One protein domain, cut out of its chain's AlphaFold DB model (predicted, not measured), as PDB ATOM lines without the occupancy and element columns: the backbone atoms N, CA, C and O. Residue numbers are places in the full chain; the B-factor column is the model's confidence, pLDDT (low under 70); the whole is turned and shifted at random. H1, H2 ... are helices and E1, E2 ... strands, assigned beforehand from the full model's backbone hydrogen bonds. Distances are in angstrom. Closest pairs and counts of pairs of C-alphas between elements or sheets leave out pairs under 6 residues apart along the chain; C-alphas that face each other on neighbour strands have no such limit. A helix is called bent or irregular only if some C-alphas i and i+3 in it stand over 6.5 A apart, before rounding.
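This is residues 76 to 130 of the 135 residues of an uncharacterized protein of Phascolarctobacterium succinatutens CAG:287 (UniProt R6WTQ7). Two strands, E1 and E2, form a hairpin, and the longer helix, H2, packs on it near both strands, while the short helix H1 sits off to the E1 side, separate from H2. The turn of the hairpin, residues 83 to 88, loops away from the helices. The printed part has 55 residues with two named strands and two named helices, in the order E1, E2, H1, H2 along the chain; the sheet has the order E1 - E2 and is antiparallel, and the class is mixed, helices and strands. The whole is compact, with a radius of gyration of the C-alphas of 10.7 A, and rounded, spanning 26 by 23 by 19 A.

Find C-alpha 76 at (13.024, 42.627, 50.480); from there E1 runs through residues 76 to 82, 18.1 A from first to last C-alpha. After residues 83 to 88, look for E2 at residues 89 to 95, 18.2 A long. Next come residues 96 to 99 and then H1, residues 100 to 107, which begins at C-alpha 100 at (17.131, 56.275, 42.036) and is 10.7 A long. Past residues 108 to 114 you reach H2, residues 115 to 129, 20.0 A long and ending at C-alpha 129 at (35.137, 47.249, 40.773). H2 is irregular, but only just: C-alphas 120 and 123 are 7.0 A apart.

Begin with the hairpin of E1 and E2, antiparallel neighbours whose directions differ by 146 degrees. Look at N 77 and O 94, 2.8 A apart, and at N 92 and O 79, 2.9 A apart, both within hydrogen-bond range. The C-alphas of 78 and 93 face each other at 4.6 A. From E2 to H2, the closest C-alphas are those of Val 91 and Lys 119, 6.4 A apart. From E1 to H2, the closest are those of Tyr 78 and Arg 115, 5.8 A apart. Between E1 and H1 one pair of C-alphas is within 8 A, Thr 79 and Leu 105 at 7.8 A. H1 and H2 are apart. In H1 every O i to N i+4 pair is within hydrogen-bond range; in H2 it is 9 of 11.

The two C-alphas farthest apart are those of Asp 97 and Gly 130, at 28.3 A. The printed part has no cut from residue 76 to 130. The link from E2 to H1 is tight, those from E1 to E2 and from H1 to H2 are short, and no link is long. The mean pLDDT of the printed part is 94.4, and no printed residue is under 70.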
ATOM      1  N   ASP A  76      11.624  42.692  50.085       96.12
ATOM      2  CA  ASP A  76      13.024  42.627  50.480       96.12
ATOM      3  C   ASP A  76      13.899  42.157  49.308       96.12
ATOM      4  O   ASP A  76      13.527  41.251  48.557       96.12
ATOM      5  N   TYR A  77      15.093  42.729  49.193       97.12
ATOM      6  CA  TYR A  77      16.128  42.306  48.256       97.12
ATOM      7  C   TYR A  77      17.509  42.348  48.914       97.12
ATOM      8  O   TYR A  77      17.700  42.944  49.977       97.12
ATOM      9  N   TYR A  78      18.477  41.700  48.274       97.69
ATOM     10  CA  TYR A  78      19.874  41.719  48.692       97.69
ATOM     11  C   TYR A  78      20.722  42.475  47.674       97.69
ATOM     12  O   TYR A  78      20.497  42.374  46.469       97.69
ATOM     13  N   THR A  79      21.688  43.241  48.173       97.44
ATOM     14  CA  THR A  79      22.644  44.030  47.384       97.44
ATOM     15  C   THR A  79      23.951  44.192  48.167       97.44
ATOM     16  O   THR A  79      24.104  43.614  49.248       97.44
ATOM     17  N   PHE A  80      24.894  44.962  47.636       96.12
ATOM     18  CA  PHE A  80      26.174  45.270  48.264       96.12
ATOM     19  C   PHE A  80      26.149  46.656  48.912       96.12
ATOM     20  O   PHE A  80      25.571  47.599  48.373       96.12
ATOM     21  N   SER A  81      26.763  46.774  50.084       93.56
ATOM     22  CA  SER A  81      26.968  48.040  50.798       93.56
ATOM     23  C   SER A  81      28.194  47.924  51.705       93.56
ATOM     24  O   SER A  81      28.774  46.850  51.808       93.56
ATOM     25  N   PHE A  82      28.578  48.999  52.384       90.56
ATOM     26  CA  PHE A  82      29.709  48.993  53.314       90.56
ATOM     27  C   PHE A  82      29.406  48.255  54.626       90.56
ATOM     28  O   PHE A  82      28.310  48.382  55.186       90.56
ATOM     29  N   GLY A  83      30.410  47.536  55.138       79.81
ATOM     30  CA  GLY A  83      30.429  46.851  56.436       79.81
ATOM     31  C   GLY A  83      30.513  47.797  57.643       79.81
ATOM     32  O   GLY A  83      31.375  47.665  58.509       79.81
ATOM     33  N   GLY A  84      29.620  48.784  57.727       79.56
ATOM     34  CA  GLY A  84      29.609  49.759  58.818       79.56
ATOM     35  C   GLY A  84      30.741  50.783  58.707       79.56
ATOM     36  O   GLY A  84      30.606  51.749  57.965       79.56
ATOM     37  N   LEU A  85      31.813  50.609  59.492       81.50
ATOM     38  CA  LEU A  85      32.972  51.519  59.511       81.50
ATOM     39  C   LEU A  85      34.109  51.082  58.574       81.50
ATOM     40  O   LEU A  85      35.061  51.845  58.409       81.50
ATOM     41  N   SER A  86      34.047  49.879  57.997       80.56
ATOM     42  CA  SER A  86      35.003  49.433  56.980       80.56
ATOM     43  C   SER A  86      34.553  49.852  55.578       80.56
ATOM     44  O   SER A  86      33.363  50.011  55.306       80.56
ATOM     45  N   GLU A  87      35.520  50.015  54.675       88.06
ATOM     46  CA  GLU A  87      35.264  50.251  53.246       88.06
ATOM     47  C   GLU A  87      34.996  48.943  52.474       88.06
ATOM     48  O   GLU A  87      34.724  48.969  51.274       88.06
ATOM     49  N   GLU A  88      35.027  47.799  53.162       93.44
ATOM     50  CA  GLU A  88      34.755  46.487  52.581       93.44
ATOM     51  C   GLU A  88      33.275  46.358  52.215       93.44
ATOM     52  O   GLU A  88      32.370  46.706  52.987       93.44
ATOM     53  N   TRP A  89      33.023  45.841  51.016       95.94
ATOM     54  CA  TRP A  89      31.672  45.549  50.567       95.94
ATOM     55  C   TRP A  89      31.161  44.266  51.207       95.94
ATOM     56  O   TRP A  89      31.817  43.227  51.178       95.94
ATOM     57  N   VAL A  90      29.943  44.326  51.728       96.50
ATOM     58  CA  VAL A  90      29.235  43.201  52.334       96.50
ATOM     59  C   VAL A  90      27.856  43.047  51.715       96.50
ATOM     60  O   VAL A  90      27.266  43.995  51.188       96.50
ATOM     61  N   VAL A  91      27.303  41.840  51.812       97.44
ATOM     62  CA  VAL A  91      25.913  41.590  51.419       97.44
ATOM     63  C   VAL A  91      24.968  42.147  52.478       97.44
ATOM     64  O   VAL A  91      24.949  41.676  53.618       97.44
ATOM     65  N   VAL A  92      24.115  43.087  52.079       96.00
ATOM     66  CA  VAL A  92      23.073  43.672  52.929       96.00
ATOM     67  C   VAL A  92      21.683  43.343  52.410       96.00
ATOM     68  O   VAL A  92      21.471  43.139  51.216       96.00
ATOM     69  N   LYS A  93      20.724  43.312  53.335       96.62
ATOM     70  CA  LYS A  93      19.297  43.214  53.038       96.62
ATOM     71  C   LYS A  93      18.692  44.616  53.055       96.62
ATOM     72  O   LYS A  93      18.908  45.352  54.015       96.62
ATOM     73  N   GLN A  94      17.934  44.965  52.026       95.75
ATOM     74  CA  GLN A  94      17.212  46.233  51.921       95.75
ATOM     75  C   GLN A  94      15.768  45.980  51.486       95.75
ATOM     76  O   GLN A  94      15.440  44.895  51.008       95.75
ATOM     77  N   GLN A  95      14.905  46.979  51.661       96.00
ATOM     78  CA  GLN A  95      13.528  46.943  51.180       96.00
ATOM     79  C   GLN A  95      13.406  47.836  49.951       96.00
ATOM     80  O   GLN A  95      13.796  48.999  49.996       96.00
ATOM     81  N   TRP A  96      12.853  47.294  48.870       95.12
ATOM     82  CA  TRP A  96      12.738  47.995  47.600       95.12
ATOM     83  C   TRP A  96      11.662  49.074  47.653       95.12
ATOM     84  O   TRP A  96      10.495  48.780  47.909       95.12
ATOM     85  N   ASP A  97      12.014  50.312  47.321       93.50
ATOM     86  CA  ASP A  97      11.046  51.408  47.157       93.50
ATOM     87  C   ASP A  97      11.202  52.139  45.808       93.50
ATOM     88  O   ASP A  97      10.548  53.141  45.519       93.50
ATOM     89  N   ALA A  98      12.029  51.572  44.925       90.38
ATOM     90  CA  ALA A  98      12.354  52.083  43.601       90.38
ATOM     91  C   ALA A  98      12.998  53.484  43.610       90.38
ATOM     92  O   ALA A  98      12.792  54.266  42.668       90.38
ATOM     93  N   HIS A  99      13.798  53.784  44.639       93.56
ATOM     94  CA  HIS A  99      14.647  54.971  44.693       93.56
ATOM     95  C   HIS A  99      15.651  54.989  43.525       93.56
ATOM     96  O   HIS A  99      15.983  53.939  42.967       93.56
ATOM     97  N   PRO A 100      16.189  56.166  43.151       95.69
ATOM     98  CA  PRO A 100      17.131  56.275  42.036       95.69
ATOM     99  C   PRO A 100      18.341  55.331  42.128       95.69
ATOM    100  O   PRO A 100      18.706  54.722  41.126       95.69
ATOM    101  N   TYR A 101      18.928  55.155  43.319       94.12
ATOM    102  CA  TYR A 101      20.072  54.250  43.497       94.12
ATOM    103  C   TYR A 101      19.681  52.774  43.324       94.12
ATOM    104  O   TYR A 101      20.432  52.010  42.732       94.12
ATOM    105  N   GLU A 102      18.481  52.379  43.756       94.69
ATOM    106  CA  GLU A 102      17.971  51.010  43.615       94.69
ATOM    107  C   GLU A 102      17.756  50.650  42.144       94.69
ATOM    108  O   GLU A 102      18.056  49.541  41.710       94.69
ATOM    109  N   ARG A 103      17.294  51.618  41.343       92.94
ATOM    110  CA  ARG A 103      17.174  51.463  39.888       92.94
ATOM    111  C   ARG A 103      18.541  51.292  39.232       92.94
ATOM    112  O   ARG A 103      18.692  50.400  38.407       92.94
ATOM    113  N   ALA A 104      19.536  52.074  39.648       95.12
ATOM    114  CA  ALA A 104      20.905  51.915  39.161       95.12
ATOM    115  C   ALA A 104      21.502  50.545  39.538       95.12
ATOM    116  O   ALA A 104      22.155  49.917  38.708       95.12
ATOM    117  N   LEU A 105      21.243  50.054  40.758       95.25
ATOM    118  CA  LEU A 105      21.639  48.708  41.187       95.25
ATOM    119  C   LEU A 105      20.969  47.626  40.334       95.25
ATOM    120  O   LEU A 105      21.631  46.686  39.899       95.25
ATOM    121  N   LEU A 106      19.668  47.764  40.067       93.94
ATOM    122  CA  LEU A 106      18.922  46.827  39.232       93.94
ATOM    123  C   LEU A 106      19.452  46.799  37.795       93.94
ATOM    124  O   LEU A 106      19.662  45.716  37.257       93.94
ATOM    125  N   ASP A 107      19.719  47.963  37.200       92.44
ATOM    126  CA  ASP A 107      20.275  48.075  35.846       92.44
ATOM    127  C   ASP A 107      21.681  47.456  35.747       92.44
ATOM    128  O   ASP A 107      22.065  46.930  34.702       92.44
ATOM    129  N   LYS A 108      22.443  47.472  36.848       93.94
ATOM    130  CA  LYS A 108      23.732  46.773  36.982       93.94
ATOM    131  C   LYS A 108      23.599  45.274  37.270       93.94
ATOM    132  O   LYS A 108      24.599  44.564  37.220       93.94
ATOM    133  N   GLY A 109      22.393  44.781  37.554       94.31
ATOM    134  CA  GLY A 109      22.154  43.389  37.933       94.31
ATOM    135  C   GLY A 109      22.616  43.049  39.355       94.31
ATOM    136  O   GLY A 109      22.914  41.892  39.636       94.31
ATOM    137  N   TRP A 110      22.697  44.041  40.246       95.94
ATOM    138  CA  TRP A 110      23.156  43.892  41.637       95.94
ATOM    139  C   TRP A 110      21.999  43.815  42.639       95.94
ATOM    140  O   TRP A 110      22.121  44.202  43.797       95.94
ATOM    141  N   VAL A 111      20.843  43.345  42.177       96.62
ATOM    142  CA  VAL A 111      19.630  43.184  42.979       96.62
ATOM    143  C   VAL A 111      19.265  41.712  42.966       96.62
ATOM    144  O   VAL A 111      18.877  41.168  41.934       96.62
ATOM    145  N   TYR A 112      19.402  41.070  44.121       95.94
ATOM    146  CA  TYR A 112      19.275  39.624  44.267       95.94
ATOM    147  C   TYR A 112      18.069  39.262  45.127       95.94
ATOM    148  O   TYR A 112      17.719  39.978  46.073       95.94
ATOM    149  N   ARG A 113      17.430  38.135  44.807       95.00
ATOM    150  CA  ARG A 113      16.252  37.650  45.534       95.00
ATOM    151  C   ARG A 113      16.665  36.973  46.835       95.00
ATOM    152  O   ARG A 113      15.933  37.036  47.821       95.00
ATOM    153  N   THR A 114      17.826  36.323  46.843       96.12
ATOM    154  CA  THR A 114      18.349  35.599  48.007       96.12
ATOM    155  C   THR A 114      19.711  36.128  48.443       96.12
ATOM    156  O   THR A 114      20.450  36.738  47.665       96.12
ATOM    157  N   ARG A 115      20.059  35.891  49.712       96.75
ATOM    158  CA  ARG A 115      21.364  36.287  50.255       96.75
ATOM    159  C   ARG A 115      22.486  35.496  49.585       96.75
ATOM    160  O   ARG A 115      23.571  36.019  49.373       96.75
ATOM    161  N   GLU A 116      22.217  34.241  49.267       97.25
ATOM    162  CA  GLU A 116      23.124  33.281  48.654       97.25
ATOM    163  C   GLU A 116      23.478  33.686  47.219       97.25
ATOM    164  O   GLU A 116      24.653  33.659  46.858       97.25
ATOM    165  N   GLU A 117      22.493  34.138  46.431       96.50
ATOM    166  CA  GLU A 117      22.725  34.742  45.109       96.50
ATOM    167  C   GLU A 117      23.680  35.939  45.211       96.50
ATOM    168  O   GLU A 117      24.676  35.998  44.489       96.50
ATOM    169  N   ALA A 118      23.424  36.849  46.157       97.12
ATOM    170  CA  ALA A 118      24.275  38.015  46.375       97.12
ATOM    171  C   ALA A 118      25.696  37.619  46.813       97.12
ATOM    172  O   ALA A 118      26.673  38.099  46.241       97.12
ATOM    173  N   LYS A 119      25.834  36.697  47.776       97.69
ATOM    174  CA  LYS A 119      27.141  36.190  48.237       97.69
ATOM    175  C   LYS A 119      27.928  35.536  47.105       97.69
ATOM    176  O   LYS A 119      29.137  35.711  47.023       97.69
ATOM    177  N   SER A 120      27.256  34.795  46.225       97.69
ATOM    178  CA  SER A 120      27.903  34.174  45.069       97.69
ATOM    179  C   SER A 120      28.383  35.201  44.040       97.69
ATOM    180  O   SER A 120      29.371  34.945  43.354       97.69
ATOM    181  N   ALA A 121      27.688  36.331  43.899       97.31
ATOM    182  CA  ALA A 121      28.033  37.375  42.940       97.31
ATOM    183  C   ALA A 121      29.117  38.339  43.456       97.31
ATOM    184  O   ALA A 121      29.931  38.815  42.661       97.31
ATOM    185  N   LEU A 122      29.160  38.594  44.771       97.50
ATOM    186  CA  LEU A 122      30.036  39.599  45.384       97.50
ATOM    187  C   LEU A 122      31.521  39.462  44.990       97.50
ATOM    188  O   LEU A 122      32.081  40.471  44.571       97.50
ATOM    189  N   PRO A 123      32.168  38.277  45.002       98.00
ATOM    190  CA  PRO A 123      33.583  38.168  44.635       98.00
ATOM    191  C   PRO A 123      33.892  38.619  43.202       98.00
ATOM    192  O   PRO A 123      34.929  39.230  42.942       98.00
ATOM    193  N   ALA A 124      32.998  38.317  42.255       97.62
ATOM    194  CA  ALA A 124      33.175  38.704  40.858       97.62
ATOM    195  C   ALA A 124      32.983  40.215  40.675       97.62
ATOM    196  O   ALA A 124      33.799  40.858  40.018       97.62
ATOM    197  N   VAL A 125      31.948  40.774  41.309       96.56
ATOM    198  CA  VAL A 125      31.645  42.210  41.263       96.56
ATOM    199  C   VAL A 125      32.736  43.028  41.957       96.56
ATOM    200  O   VAL A 125      33.210  44.011  41.396       96.56
ATOM    201  N   ALA A 126      33.198  42.603  43.133       95.88
ATOM    202  CA  ALA A 126      34.263  43.276  43.872       95.88
ATOM    203  C   ALA A 126      35.571  43.320  43.065       95.88
ATOM    204  O   ALA A 126      36.210  44.367  42.962       95.88
ATOM    205  N   LYS A 127      35.916  42.214  42.388       96.94
ATOM    206  CA  LYS A 127      37.065  42.153  41.474       96.94
ATOM    207  C   LYS A 127      36.920  43.092  40.273       96.94
ATOM    208  O   LYS A 127      37.908  43.700  39.874       96.94
ATOM    209  N   GLU A 128      35.728  43.190  39.684       96.44
ATOM    210  CA  GLU A 128      35.452  44.116  38.575       96.44
ATOM    211  C   GLU A 128      35.601  45.579  39.013       96.44
ATOM    212  O   GLU A 128      36.169  46.391  38.286       96.44
ATOM    213  N   MET A 129      35.128  45.896  40.219       94.94
ATOM    214  CA  MET A 129      35.137  47.249  40.773       94.94
ATOM    215  C   MET A 129      36.467  47.643  41.429       94.94
ATOM    216  O   MET A 129      36.684  48.827  41.675       94.94
ATOM    217  N   GLY A 130      37.353  46.681  41.702       95.38
ATOM    218  CA  GLY A 130      38.625  46.917  42.386       95.38
ATOM    219  C   GLY A 130      38.458  47.283  43.863       95.38
ATOM    220  O   GLY A 130      39.183  48.144  44.351       95.38
TER     221      GLY A 130